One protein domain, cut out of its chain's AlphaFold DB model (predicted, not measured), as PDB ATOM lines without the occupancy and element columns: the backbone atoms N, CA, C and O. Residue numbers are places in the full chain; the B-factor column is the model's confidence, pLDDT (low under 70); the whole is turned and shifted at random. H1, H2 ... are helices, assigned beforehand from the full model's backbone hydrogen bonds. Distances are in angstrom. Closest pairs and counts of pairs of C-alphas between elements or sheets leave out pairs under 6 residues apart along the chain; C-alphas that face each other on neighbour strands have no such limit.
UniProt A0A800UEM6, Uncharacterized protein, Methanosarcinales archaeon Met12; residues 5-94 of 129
ATOM      1  N   LYS A   5     152.201 150.717 229.809       87.75
ATOM      2  CA  LYS A   5     153.363 149.872 230.084       87.75
ATOM      3  C   LYS A   5     153.149 148.452 229.565       87.75
ATOM      4  O   LYS A   5     154.071 147.855 229.008       87.75
ATOM      5  N   TYR A   6     151.935 147.921 229.715       89.75
ATOM      6  CA  TYR A   6     151.557 146.626 229.150       89.75
ATOM      7  C   TYR A   6     151.579 146.652 227.617       89.75
ATOM      8  O   TYR A   6     152.159 145.757 227.001       89.75
ATOM      9  N   ILE A   7     151.021 147.701 227.005       92.56
ATOM     10  CA  ILE A   7     151.012 147.864 225.542       92.56
ATOM     11  C   ILE A   7     152.435 147.961 224.997       92.56
ATOM     12  O   ILE A   7     152.789 147.204 224.099       92.56
ATOM     13  N   SER A   8     153.280 148.803 225.597       90.75
ATOM     14  CA  SER A   8     154.679 148.949 225.188       90.75
ATOM     15  C   SER A   8     155.455 147.631 225.294       90.75
ATOM     16  O   SER A   8     156.237 147.283 224.405       90.75
ATOM     17  N   LYS A   9     155.202 146.834 226.343       90.38
ATOM     18  CA  LYS A   9     155.810 145.505 226.488       90.38
ATOM     19  C   LYS A   9     155.371 144.554 225.371       90.38
ATOM     20  O   LYS A   9     156.219 143.856 224.821       90.38
ATOM     21  N   LEU A  10     154.084 144.546 225.017       92.38
ATOM     22  CA  LEU A  10     153.558 143.718 223.926       92.38
ATOM     23  C   LEU A  10     154.145 144.126 222.570       92.38
ATOM     24  O   LEU A  10     154.601 143.274 221.813       92.38
ATOM     25  N   GLU A  11     154.174 145.428 222.284       92.69
ATOM     26  CA  GLU A  11     154.733 145.974 221.045       92.69
ATOM     27  C   GLU A  11     156.207 145.606 220.875       92.69
ATOM     28  O   GLU A  11     156.635 145.264 219.775       92.69
ATOM     29  N   ASN A  12     156.986 145.629 221.959       90.81
ATOM     30  CA  ASN A  12     158.398 145.257 221.919       90.81
ATOM     31  C   ASN A  12     158.604 143.760 221.653       90.81
ATOM     32  O   ASN A  12     159.488 143.408 220.875       90.81
ATOM     33  N   VAL A  13     157.767 142.886 222.224       89.12
ATOM     34  CA  VAL A  13     157.802 141.444 221.917       89.12
ATOM     35  C   VAL A  13     157.433 141.198 220.453       89.12
ATOM     36  O   VAL A  13     158.152 140.496 219.750       89.12
ATOM     37  N   ILE A  14     156.365 141.827 219.955       89.38
ATOM     38  CA  ILE A  14     155.943 141.686 218.553       89.38
ATOM     39  C   ILE A  14     157.039 142.190 217.607       89.38
ATOM     40  O   ILE A  14     157.369 141.503 216.644       89.38
ATOM     41  N   LYS A  15     157.668 143.338 217.896       88.88
ATOM     42  CA  LYS A  15     158.808 143.846 217.112       88.88
ATOM     43  C   LYS A  15     159.945 142.832 217.039       88.88
ATOM     44  O   LYS A  15     160.483 142.634 215.958       88.88
ATOM     45  N   GLN A  16     160.282 142.166 218.144       83.25
ATOM     46  CA  GLN A  16     161.309 141.120 218.155       83.25
ATOM     47  C   GLN A  16     160.910 139.900 217.314       83.25
ATOM     48  O   GLN A  16     161.753 139.369 216.601       83.25
ATOM     49  N   MET A  17     159.637 139.490 217.336       83.94
ATOM     50  CA  MET A  17     159.139 138.373 216.517       83.94
ATOM     51  C   MET A  17     159.072 138.701 215.018       83.94
ATOM     52  O   MET A  17     159.162 137.802 214.188       83.94
ATOM     53  N   LEU A  18     158.897 139.980 214.669       85.25
ATOM     54  CA  LEU A  18     158.870 140.456 213.284       85.25
ATOM     55  C   LEU A  18     160.268 140.642 212.686       85.25
ATOM     56  O   LEU A  18     160.389 140.750 211.465       85.25
ATOM     57  N   VAL A  19     161.319 140.687 213.512       83.56
ATOM     58  CA  VAL A  19     162.697 140.653 213.017       83.56
ATOM     59  C   VAL A  19     162.978 139.230 212.530       83.56
ATOM     60  O   VAL A  19     162.929 138.297 213.333       83.56
ATOM     61  N   PRO A  20     163.290 139.033 211.234       80.50
ATOM     62  CA  PRO A  20     163.657 137.721 210.732       80.50
ATOM     63  C   PRO A  20     164.847 137.196 211.523       80.50
ATOM     64  O   PRO A  20     165.846 137.905 211.677       80.50
ATOM     65  N   LEU A  21     164.745 135.964 212.010       80.56
ATOM     66  CA  LEU A  21     165.871 135.312 212.655       80.56
ATOM     67  C   LEU A  21     167.002 135.178 211.632       80.56
ATOM     68  O   LEU A  21     166.807 134.659 210.531       80.56
ATOM     69  N   LYS A  22     168.175 135.687 211.993       81.25
ATOM     70  CA  LYS A  22     169.393 135.613 211.185       81.25
ATOM     71  C   LYS A  22     170.391 134.706 211.888       81.25
ATOM     72  O   LYS A  22     170.287 134.494 213.091       81.25
ATOM     73  N   GLU A  23     171.336 134.175 211.118       86.06
ATOM     74  CA  GLU A  23     172.478 133.411 211.644       86.06
ATOM     75  C   GLU A  23     172.098 132.130 212.405       86.06
ATOM     76  O   GLU A  23     172.860 131.643 213.235       86.06
ATOM     77  N   ILE A  24     170.935 131.538 212.104       87.56
ATOM     78  CA  ILE A  24     170.604 130.213 212.634       87.56
ATOM     79  C   ILE A  24     171.445 129.163 211.891       87.56
ATOM     80  O   ILE A  24     171.382 129.104 210.658       87.56
ATOM     81  N   PRO A  25     172.186 128.295 212.605       90.69
ATOM     82  CA  PRO A  25     172.924 127.204 211.986       90.69
ATOM     83  C   PRO A  25     172.008 126.263 211.196       90.69
ATOM     84  O   PRO A  25     170.988 125.792 211.703       90.69
ATOM     85  N   PHE A  26     172.391 125.951 209.957       89.12
ATOM     86  CA  PHE A  26     171.622 125.076 209.065       89.12
ATOM     87  C   PHE A  26     171.305 123.713 209.698       89.12
ATOM     88  O   PHE A  26     170.168 123.253 209.642       89.12
ATOM     89  N   ASN A  27     172.285 123.092 210.357       92.12
ATOM     90  CA  ASN A  27     172.112 121.808 211.037       92.12
ATOM     91  C   ASN A  27     171.016 121.855 212.113       92.12
ATOM     92  O   ASN A  27     170.212 120.928 212.186       92.12
ATOM     93  N   LEU A  28     170.938 122.943 212.888       91.75
ATOM     94  CA  LEU A  28     169.907 123.124 213.912       91.75
ATOM     95  C   LEU A  28     168.514 123.255 213.287       91.75
ATOM     96  O   LEU A  28     167.553 122.689 213.806       91.75
ATOM     97  N   VAL A  29     168.404 123.975 212.167       91.38
ATOM     98  CA  VAL A  29     167.142 124.106 211.422       91.38
ATOM     99  C   VAL A  29     166.673 122.742 210.922       91.38
ATOM    100  O   VAL A  29     165.523 122.373 211.149       91.38
ATOM    101  N   ILE A  30     167.557 121.971 210.284       90.56
ATOM    102  CA  ILE A  30     167.213 120.644 209.757       90.56
ATOM    103  C   ILE A  30     166.807 119.691 210.881       90.56
ATOM    104  O   ILE A  30     165.768 119.037 210.768       90.56
ATOM    105  N   GLU A  31     167.561 119.644 211.978       93.94
ATOM    106  CA  GLU A  31     167.246 118.778 213.117       93.94
ATOM    107  C   GLU A  31     165.914 119.159 213.767       93.94
ATOM    108  O   GLU A  31     165.077 118.289 214.003       93.94
ATOM    109  N   SER A  32     165.656 120.455 213.955       92.38
ATOM    110  CA  SER A  32     164.403 120.939 214.547       92.38
ATOM    111  C   SER A  32     163.179 120.663 213.667       92.38
ATOM    112  O   SER A  32     162.103 120.379 214.187       92.38
ATOM    113  N   LEU A  33     163.320 120.747 212.338       90.25
ATOM    114  CA  LEU A  33     162.211 120.545 211.398       90.25
ATOM    115  C   LEU A  33     161.948 119.071 211.071       90.25
ATOM    116  O   LEU A  33     160.808 118.702 210.795       90.25
ATOM    117  N   THR A  34     162.991 118.240 211.047       87.81
ATOM    118  CA  THR A  34     162.906 116.861 210.528       87.81
ATOM    119  C   THR A  34     163.158 115.785 211.583       87.81
ATOM    120  O   THR A  34     162.874 114.612 211.337       87.81
ATOM    121  N   GLY A  35     163.722 116.149 212.739       92.12
ATOM    122  CA  GLY A  35     164.231 115.200 213.732       92.12
ATOM    123  C   GLY A  35     165.459 114.411 213.259       92.12
ATOM    124  O   GLY A  35     165.799 113.393 213.861       92.12
ATOM    125  N   LYS A  36     166.100 114.816 212.152       89.25
ATOM    126  CA  LYS A  36     167.292 114.169 211.585       89.25
ATOM    127  C   LYS A  36     168.505 115.083 211.692       89.25
ATOM    128  O   LYS A  36     168.412 116.280 211.443       89.25
ATOM    129  N   LYS A  37     169.659 114.498 212.008       91.81
ATOM    130  CA  LYS A  37     170.933 115.220 212.047       91.81
ATOM    131  C   LYS A  37     171.528 115.344 210.649       91.81
ATOM    132  O   LYS A  37     171.503 114.391 209.870       91.81
ATOM    133  N   VAL A  38     172.106 116.507 210.362       90.50
ATOM    134  CA  VAL A  38     172.994 116.692 209.207       90.50
ATOM    135  C   VAL A  38     174.317 116.005 209.520       90.50
ATOM    136  O   VAL A  38     174.892 116.229 210.584       90.50
ATOM    137  N   ILE A  39     174.793 115.169 208.601       89.69
ATOM    138  CA  ILE A  39     176.084 114.497 208.749       89.69
ATOM    139  C   ILE A  39     177.176 115.546 208.501       89.69
ATOM    140  O   ILE A  39     177.187 116.147 207.425       89.69
ATOM    141  N   PRO A  40     178.065 115.812 209.473       90.31
ATOM    142  CA  PRO A  40     179.158 116.745 209.263       90.31
ATOM    143  C   PRO A  40     180.208 116.132 208.333       90.31
ATOM    144  O   PRO A  40     180.490 114.935 208.410       90.31
ATOM    145  N   PHE A  41     180.807 116.977 207.498       90.56
ATOM    146  CA  PHE A  41     182.020 116.642 206.759       90.56
ATOM    147  C   PHE A  41     183.204 116.537 207.727       90.56
ATOM    148  O   PHE A  41     183.411 117.446 208.536       90.56
ATOM    149  N   ASP A  42     183.986 115.465 207.627       94.31
ATOM    150  CA  ASP A  42     185.215 115.266 208.392       94.31
ATOM    151  C   ASP A  42     186.435 115.258 207.463       94.31
ATOM    152  O   ASP A  42     186.655 114.329 206.690       94.31
ATOM    153  N   SER A  43     187.283 116.283 207.572       95.19
ATOM    154  CA  SER A  43     188.518 116.381 206.786       95.19
ATOM    155  C   SER A  43     189.565 115.326 207.144       95.19
ATOM    156  O   SER A  43     190.547 115.189 206.421       95.19
ATOM    157  N   ASN A  44     189.404 114.608 208.257       96.38
ATOM    158  CA  ASN A  44     190.278 113.497 208.627       96.38
ATOM    159  C   ASN A  44     189.740 112.146 208.138       96.38
ATOM    160  O   ASN A  44     190.478 111.163 208.193       96.38
ATOM    161  N   ASP A  45     188.497 112.086 207.648       94.00
ATOM    162  CA  ASP A  45     187.929 110.876 207.062       94.00
ATOM    163  C   ASP A  45     188.377 110.753 205.590       94.00
ATOM    164  O   ASP A  45     188.084 111.629 204.763       94.00
ATOM    165  N   PRO A  46     189.106 109.685 205.213       93.94
ATOM    166  CA  PRO A  46     189.500 109.455 203.827       93.94
ATOM    167  C   PRO A  46     188.315 109.354 202.858       93.94
ATOM    168  O   PRO A  46     188.459 109.731 201.696       93.94
ATOM    169  N   GLU A  47     187.152 108.863 203.300       92.00
ATOM    170  CA  GLU A  47     185.971 108.737 202.442       92.00
ATOM    171  C   GLU A  47     185.343 110.089 202.120       92.00
ATOM    172  O   GLU A  47     184.988 110.334 200.964       92.00
ATOM    173  N   ASP A  48     185.251 110.976 203.112       93.56
ATOM    174  CA  ASP A  48     184.730 112.331 202.926       93.56
ATOM    175  C   ASP A  48     185.639 113.115 201.971       93.56
ATOM    176  O   ASP A  48     185.156 113.755 201.033       93.56
ATOM    177  N   ASN A  49     186.960 113.000 202.131       95.88
ATOM    178  CA  ASN A  49     187.920 113.617 201.214       95.88
ATOM    179  C   ASN A  49     187.825 113.046 199.793       95.88
ATOM    180  O   ASN A  49     187.815 113.806 198.824       95.88
ATOM    181  N   GLN A  50     187.695 111.723 199.654       95.38
ATOM    182  CA  GLN A  50     187.519 111.087 198.350       95.38
ATOM    183  C   GLN A  50     186.234 111.567 197.659       95.38
ATOM    184  O   GLN A  50     186.244 111.853 196.461       95.38
ATOM    185  N   LEU A  51     185.126 111.673 198.400       94.25
ATOM    186  CA  LEU A  51     183.872 112.196 197.865       94.25
ATOM    187  C   LEU A  51     184.006 113.671 197.473       94.25
ATOM    188  O   LEU A  51     183.531 114.065 196.410       94.25
ATOM    189  N   LEU A  52     184.683 114.482 198.288       95.94
ATOM    190  CA  LEU A  52     184.948 115.886 197.980       95.94
ATOM    191  C   LEU A  52     185.724 116.043 196.667       95.94
ATOM    192  O   LEU A  52     185.364 116.893 195.853       95.94
ATOM    193  N   ASP A  53     186.760 115.239 196.437       97.19
ATOM    194  CA  ASP A  53     187.544 115.310 195.201       97.19
ATOM    195  C   ASP A  53     186.726 114.896 193.973       97.19
ATOM    196  O   ASP A  53     186.763 115.586 192.953       97.19
ATOM    197  N   ILE A  54     185.880 113.868 194.097       96.31
ATOM    198  CA  ILE A  54     184.913 113.509 193.049       96.31
ATOM    199  C   ILE A  54     183.976 114.687 192.748       96.31
ATOM    200  O   ILE A  54     183.747 115.017 191.585       96.31
ATOM    201  N   LEU A  55     183.432 115.344 193.776       95.94
ATOM    202  CA  LEU A  55     182.523 116.477 193.583       95.94
ATOM    203  C   LEU A  55     183.228 117.677 192.933       95.94
ATOM    204  O   LEU A  55     182.633 118.333 192.075       95.94
ATOM    205  N   LYS A  56     184.498 117.944 193.266       97.69
ATOM    206  CA  LYS A  56     185.304 118.961 192.566       97.69
ATOM    207  C   LYS A  56     185.422 118.628 191.081       97.69
ATOM    208  O   LYS A  56     185.112 119.479 190.246       97.69
ATOM    209  N   ASP A  57     185.789 117.397 190.744       97.94
ATOM    210  CA  ASP A  57     185.915 116.961 189.351       97.94
ATOM    211  C   ASP A  57     184.589 117.066 188.588       97.94
ATOM    212  O   ASP A  57     184.553 117.628 187.489       97.94
ATOM    213  N   VAL A  58     183.476 116.644 189.198       96.81
ATOM    214  CA  VAL A  58     182.118 116.810 188.650       96.81
ATOM    215  C   VAL A  58     181.843 118.275 188.311       96.81
ATOM    216  O   VAL A  58     181.391 118.577 187.203       96.81
ATOM    217  N   THR A  59     182.140 119.202 189.229       95.81
ATOM    218  CA  THR A  59     181.903 120.636 188.992       95.81
ATOM    219  C   THR A  59     182.784 121.201 187.881       95.81
ATOM    220  O   THR A  59     182.304 121.994 187.071       95.81
ATOM    221  N   LEU A  60     184.040 120.756 187.775       97.94
ATOM    222  CA  LEU A  60     184.946 121.166 186.700       97.94
ATOM    223  C   LEU A  60     184.477 120.653 185.335       97.94
ATOM    224  O   LEU A  60     184.476 121.411 184.364       97.94
ATOM    225  N   ILE A  61     184.057 119.388 185.249       97.50
ATOM    226  CA  ILE A  61     183.532 118.789 184.014       97.50
ATOM    227  C   ILE A  61     182.260 119.516 183.575       97.50
ATOM    228  O   ILE A  61     182.152 119.911 182.412       97.50
ATOM    229  N   ALA A  62     181.317 119.725 184.496       95.88
ATOM    230  CA  ALA A  62     180.089 120.457 184.209       95.88
ATOM    231  C   ALA A  62     180.392 121.890 183.744       95.88
ATOM    232  O   ALA A  62     179.895 122.310 182.703       95.88
ATOM    233  N   GLY A  63     181.274 122.607 184.450       96.12
ATOM    234  CA  GLY A  63     181.678 123.968 184.095       96.12
ATOM    235  C   GLY A  63     182.321 124.073 182.710       96.12
ATOM    236  O   GLY A  63     181.980 124.974 181.947       96.12
ATOM    237  N   ARG A  64     183.197 123.130 182.333       97.44
ATOM    238  CA  ARG A  64     183.781 123.085 180.979       97.44
ATOM    239  C   ARG A  64     182.710 122.884 179.907       97.44
ATOM    240  O   ARG A  64     182.669 123.658 178.958       97.44
ATOM    241  N   LYS A  65     181.797 121.926 180.099       96.12
ATOM    242  CA  LYS A  65     180.693 121.669 179.155       96.12
ATOM    243  C   LYS A  65     179.753 122.867 179.004       96.12
ATOM    244  O   LYS A  65     179.295 123.158 177.900       96.12
ATOM    245  N   ILE A  66     179.485 123.572 180.105       95.50
ATOM    246  CA  ILE A  66     178.704 124.813 180.098       95.50
ATOM    247  C   ILE A  66     179.427 125.891 179.289       95.50
ATOM    248  O   ILE A  66     178.791 126.559 178.483       95.50
ATOM    249  N   ASN A  67     180.742 126.046 179.456       94.62
ATOM    250  CA  ASN A  67     181.518 127.030 178.696       94.62
ATOM    251  C   ASN A  67     181.579 126.709 177.195       94.62
ATOM    252  O   ASN A  67     181.605 127.627 176.381       94.62
ATOM    253  N   GLU A  68     181.590 125.426 176.828       94.69
ATOM    254  CA  GLU A  68     181.545 124.978 175.430       94.69
ATOM    255  C   GLU A  68     180.172 125.220 174.787       94.69
ATOM    256  O   GLU A  68     180.094 125.669 173.646       94.69
ATOM    257  N   SER A  69     179.090 124.926 175.515       92.88
ATOM    258  CA  SER A  69     177.719 124.988 174.981       92.88
ATOM    259  C   SER A  69     177.086 126.379 175.104       92.88
ATOM    260  O   SER A  69     176.233 126.754 174.300       92.88
ATOM    261  N   GLY A  70     177.484 127.138 176.128       90.38
ATOM    262  CA  GLY A  70     176.779 128.321 176.610       90.38
ATOM    263  C   GLY A  70     175.429 127.986 177.260       90.38
ATOM    264  O   GLY A  70     174.856 126.915 177.064       90.38
ATOM    265  N   ILE A  71     174.889 128.928 178.037       90.62
ATOM    266  CA  ILE A  71     173.498 128.889 178.514       90.62
ATOM    267  C   ILE A  71     172.874 130.258 178.253       90.62
ATOM    268  O   ILE A  71     173.385 131.277 178.716       90.62
ATOM    269  N   ILE A  72     171.759 130.284 177.520       89.81
ATOM    270  CA  ILE A  72     171.008 131.509 177.222       89.81
ATOM    271  C   ILE A  72     169.570 131.315 177.690       89.81
ATOM    272  O   ILE A  72     168.823 130.511 177.132       89.81
ATOM    273  N   ARG A  73     169.173 132.080 178.711       88.12
ATOM    274  CA  ARG A  73     167.810 132.094 179.253       88.12
ATOM    275  C   ARG A  73     167.342 133.514 179.515       88.12
ATOM    276  O   ARG A  73     168.140 134.396 179.816       88.12
ATOM    277  N   ALA A  74     166.029 133.718 179.425       88.06
ATOM    278  CA  ALA A  74     165.416 135.020 179.678       88.06
ATOM    279  C   ALA A  74     165.443 135.391 181.170       88.06
ATOM    280  O   ALA A  74     165.493 136.569 181.516       88.06
ATOM    281  N   ARG A  75     165.407 134.390 182.059       83.50
ATOM    282  CA  ARG A  75     165.429 134.582 183.510       83.50
ATOM    283  C   ARG A  75     166.562 133.783 184.144       83.50
ATOM    284  O   ARG A  75     166.769 132.619 183.816       83.50
ATOM    285  N   ALA A  76     167.253 134.384 185.109       80.62
ATOM    286  CA  ALA A  76     168.386 133.753 185.789       80.62
ATOM    287  C   ALA A  76     168.017 132.441 186.512       80.62
ATOM    288  O   ALA A  76     168.826 131.524 186.574       80.62
ATOM    289  N   ASN A  77     166.786 132.315 187.016       76.19
ATOM    290  CA  ASN A  77     166.322 131.093 187.680       76.19
ATOM    291  C   ASN A  77     166.173 129.892 186.728       76.19
ATOM    292  O   ASN A  77     166.140 128.762 187.198       76.19
ATOM    293  N   GLU A  78     166.097 130.110 185.412       80.81
ATOM    294  CA  GLU A  78     166.074 129.027 184.417       80.81
ATOM    295  C   GLU A  78     167.479 128.495 184.120       80.81
ATOM    296  O   GLU A  78     167.627 127.325 183.783       80.81
ATOM    297  N   VAL A  79     168.512 129.321 184.315       86.69
ATOM    298  CA  VAL A  79     169.916 128.911 184.158       86.69
ATOM    299  C   VAL A  79     170.258 127.796 185.146       86.69
ATOM    300  O   VAL A  79     170.942 126.847 184.783       86.69
ATOM    301  N   GLY A  80     169.738 127.866 186.378       82.00
ATOM    302  CA  GLY A  80     169.934 126.821 187.388       82.00
ATOM    303  C   GLY A  80     169.421 125.448 186.941       82.00
ATOM    304  O   GLY A  80     170.122 124.454 187.123       82.00
ATOM    305  N   ASN A  81     168.257 125.403 186.283       82.94
ATOM    306  CA  ASN A  81     167.680 124.160 185.762       82.94
ATOM    307  C   ASN A  81     168.553 123.550 184.654       82.94
ATOM    308  O   ASN A  81     168.694 122.331 184.577       82.94
ATOM    309  N   ASP A  82     169.154 124.387 183.805       87.44
ATOM    310  CA  ASP A  82     170.059 123.910 182.757       87.44
ATOM    311  C   ASP A  82     171.371 123.389 183.352       87.44
ATOM    312  O   ASP A  82     171.818 122.298 182.994       87.44
ATOM    313  N   ILE A  83     171.963 124.131 184.301       89.69
ATOM    314  CA  ILE A  83     173.183 123.727 185.022       89.69
ATOM    315  C   ILE A  83     172.993 122.354 185.677       89.69
ATOM    316  O   ILE A  83     173.903 121.525 185.635       89.69
ATOM    317  N   GLU A  84     171.813 122.083 186.237       88.31
ATOM    318  CA  GLU A  84     171.495 120.798 186.860       88.31
ATOM    319  C   GLU A  84     171.695 119.620 185.892       88.31
ATOM    320  O   GLU A  84     172.277 118.602 186.271       88.31
ATOM    321  N   GLY A  85     171.296 119.768 184.625       89.81
ATOM    322  CA  GLY A  85     171.509 118.748 183.593       89.81
ATOM    323  C   GLY A  85     172.991 118.438 183.360       89.81
ATOM    324  O   GLY A  85     173.378 117.269 183.270       89.81
ATOM    325  N   PHE A  86     173.840 119.470 183.332       93.38
ATOM    326  CA  PHE A  86     175.291 119.305 183.210       93.38
ATOM    327  C   PHE A  86     175.901 118.626 184.439       93.38
ATOM    328  O   PHE A  86     176.736 117.733 184.283       93.38
ATOM    329  N   ILE A  87     175.465 119.004 185.645       93.75
ATOM    330  CA  ILE A  87     175.928 118.395 186.899       93.75
ATOM    331  C   ILE A  87     175.548 116.914 186.952       93.75
ATOM    332  O   ILE A  87     176.418 116.083 187.201       93.75
ATOM    333  N   LYS A  88     174.292 116.559 186.648       92.19
ATOM    334  CA  LYS A  88     173.848 115.155 186.615       92.19
ATOM    335  C   LYS A  88     174.647 114.335 185.608       92.19
ATOM    336  O   LYS A  88     175.179 113.288 185.956       92.19
ATOM    337  N   SER A  89     174.828 114.866 184.399       93.44
ATOM    338  CA  SER A  89     175.619 114.201 183.355       93.44
ATOM    339  C   SER A  89     177.081 113.987 183.773       93.44
ATOM    340  O   SER A  89     177.711 113.012 183.375       93.44
ATOM    341  N   ALA A  90     177.659 114.909 184.551       95.25
ATOM    342  CA  ALA A  90     179.009 114.757 185.088       95.25
ATOM    343  C   ALA A  90     179.057 113.734 186.242       95.25
ATOM    344  O   ALA A  90     179.966 112.910 186.286       95.25
ATOM    345  N   MET A  91     178.058 113.734 187.129       94.38
ATOM    346  CA  MET A  91     177.920 112.768 188.228       94.38
ATOM    347  C   MET A  91     177.746 111.322 187.740       94.38
ATOM    348  O   MET A  91     178.300 110.403 188.346       94.38
ATOM    349  N   GLU A  92     177.019 111.103 186.640       92.19
ATOM    350  CA  GLU A  92     176.883 109.783 186.001       92.19
ATOM    351  C   GLU A  92     178.244 109.190 185.611       92.19
ATOM    352  O   GLU A  92     178.482 108.005 185.833       92.19
ATOM    353  N   GLY A  93     179.179 110.023 185.137       91.38
ATOM    354  CA  GLY A  93     180.552 109.608 184.822       91.38
ATOM    355  C   GLY A  93     181.364 109.123 186.032       91.38
ATOM    356  O   GLY A  93     182.356 108.422 185.857       91.38
ATOM    357  N   HIS A  94     180.925 109.450 187.251       91.25
ATOM    358  CA  HIS A  94     181.529 109.013 188.511       91.25
ATOM    359  C   HIS A  94     180.691 107.951 189.248       91.25
ATOM    360  O   HIS A  94     180.939 107.686 190.422       91.25
TER     361      HIS A  94
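What this domain is: This is residues 5 to 94 of the 129 residues of an uncharacterized protein of Methanosarcinales archaeon Met12 (UniProt A0A800UEM6). What shape does the model have? It is an open, strung-out chain of helices: the long helix H3 and the helix H4, which folds back and crosses H3 steeply at its residues 55 to 66, make a pair at one end, H1 is a free arm at the other end, and the small helix H2 lies alone between them. Residues 5 to 25, of which 5 to 18 belong to H1, stick out from the rest. What is it built of, and how large is it? The printed part has 90 residues with four named helices, H1, H2, H3 and H4 in that order, and no named strand, and its class is all helix. The whole is extended, with a radius of gyration of the C-alphas of 21.6 A, and its flat outline spans 66 by 43 by 19 A.

Where its parts are: Where is the longest helix? H3 is residues 46 to 69, 34.8 A from first to last C-alpha, and begins with C-alpha 46 at (189.500, 109.455, 203.827). Where are the others? H4 is residues 76 to 92, 25.4 A long, and ends with C-alpha 92 at (176.883, 109.783, 186.001). H2 is residues 26 to 34, 12.1 A long. H1 is residues 5 to 18, 20.0 A long, and begins with C-alpha 5 at (153.363, 149.872, 230.084).

How they stand to each other: How does H3 stand to H4? They touch, with 16 pairs of C-alphas within 8 A, and H3 does so with residues 55 to 66 alone; the closest C-alphas, those of Ala 62 and Phe 86, are 5.0 A apart. Their lines stand at a steep tilt of 57 degrees, and they run opposite ways. Which helices stay apart? H2 is apart from H1, H3 and H4, and H1 is apart from H3 and H4. What do the backbones show? Every O i to N i+4 pair is within hydrogen-bond range in H1, H2 and H3, and 10 of 13 are in H4.

The domain as a whole: How far does the printed part reach? The two C-alphas farthest apart, those of Lys 5 and Gly 93, are 66.4 A apart. Without residues 5 to 25, which stand free, the body of 69 residues spans 40 by 30 by 17 A. Is it cut, and which links are long? The printed part has no cut; the link from H2 to H3, with 11 residues, is long, while those from H1 to H2 and from H3 to H4 are short. Is confidence low anywhere? The mean pLDDT of the printed part is 90.9, and no printed residue is under 70.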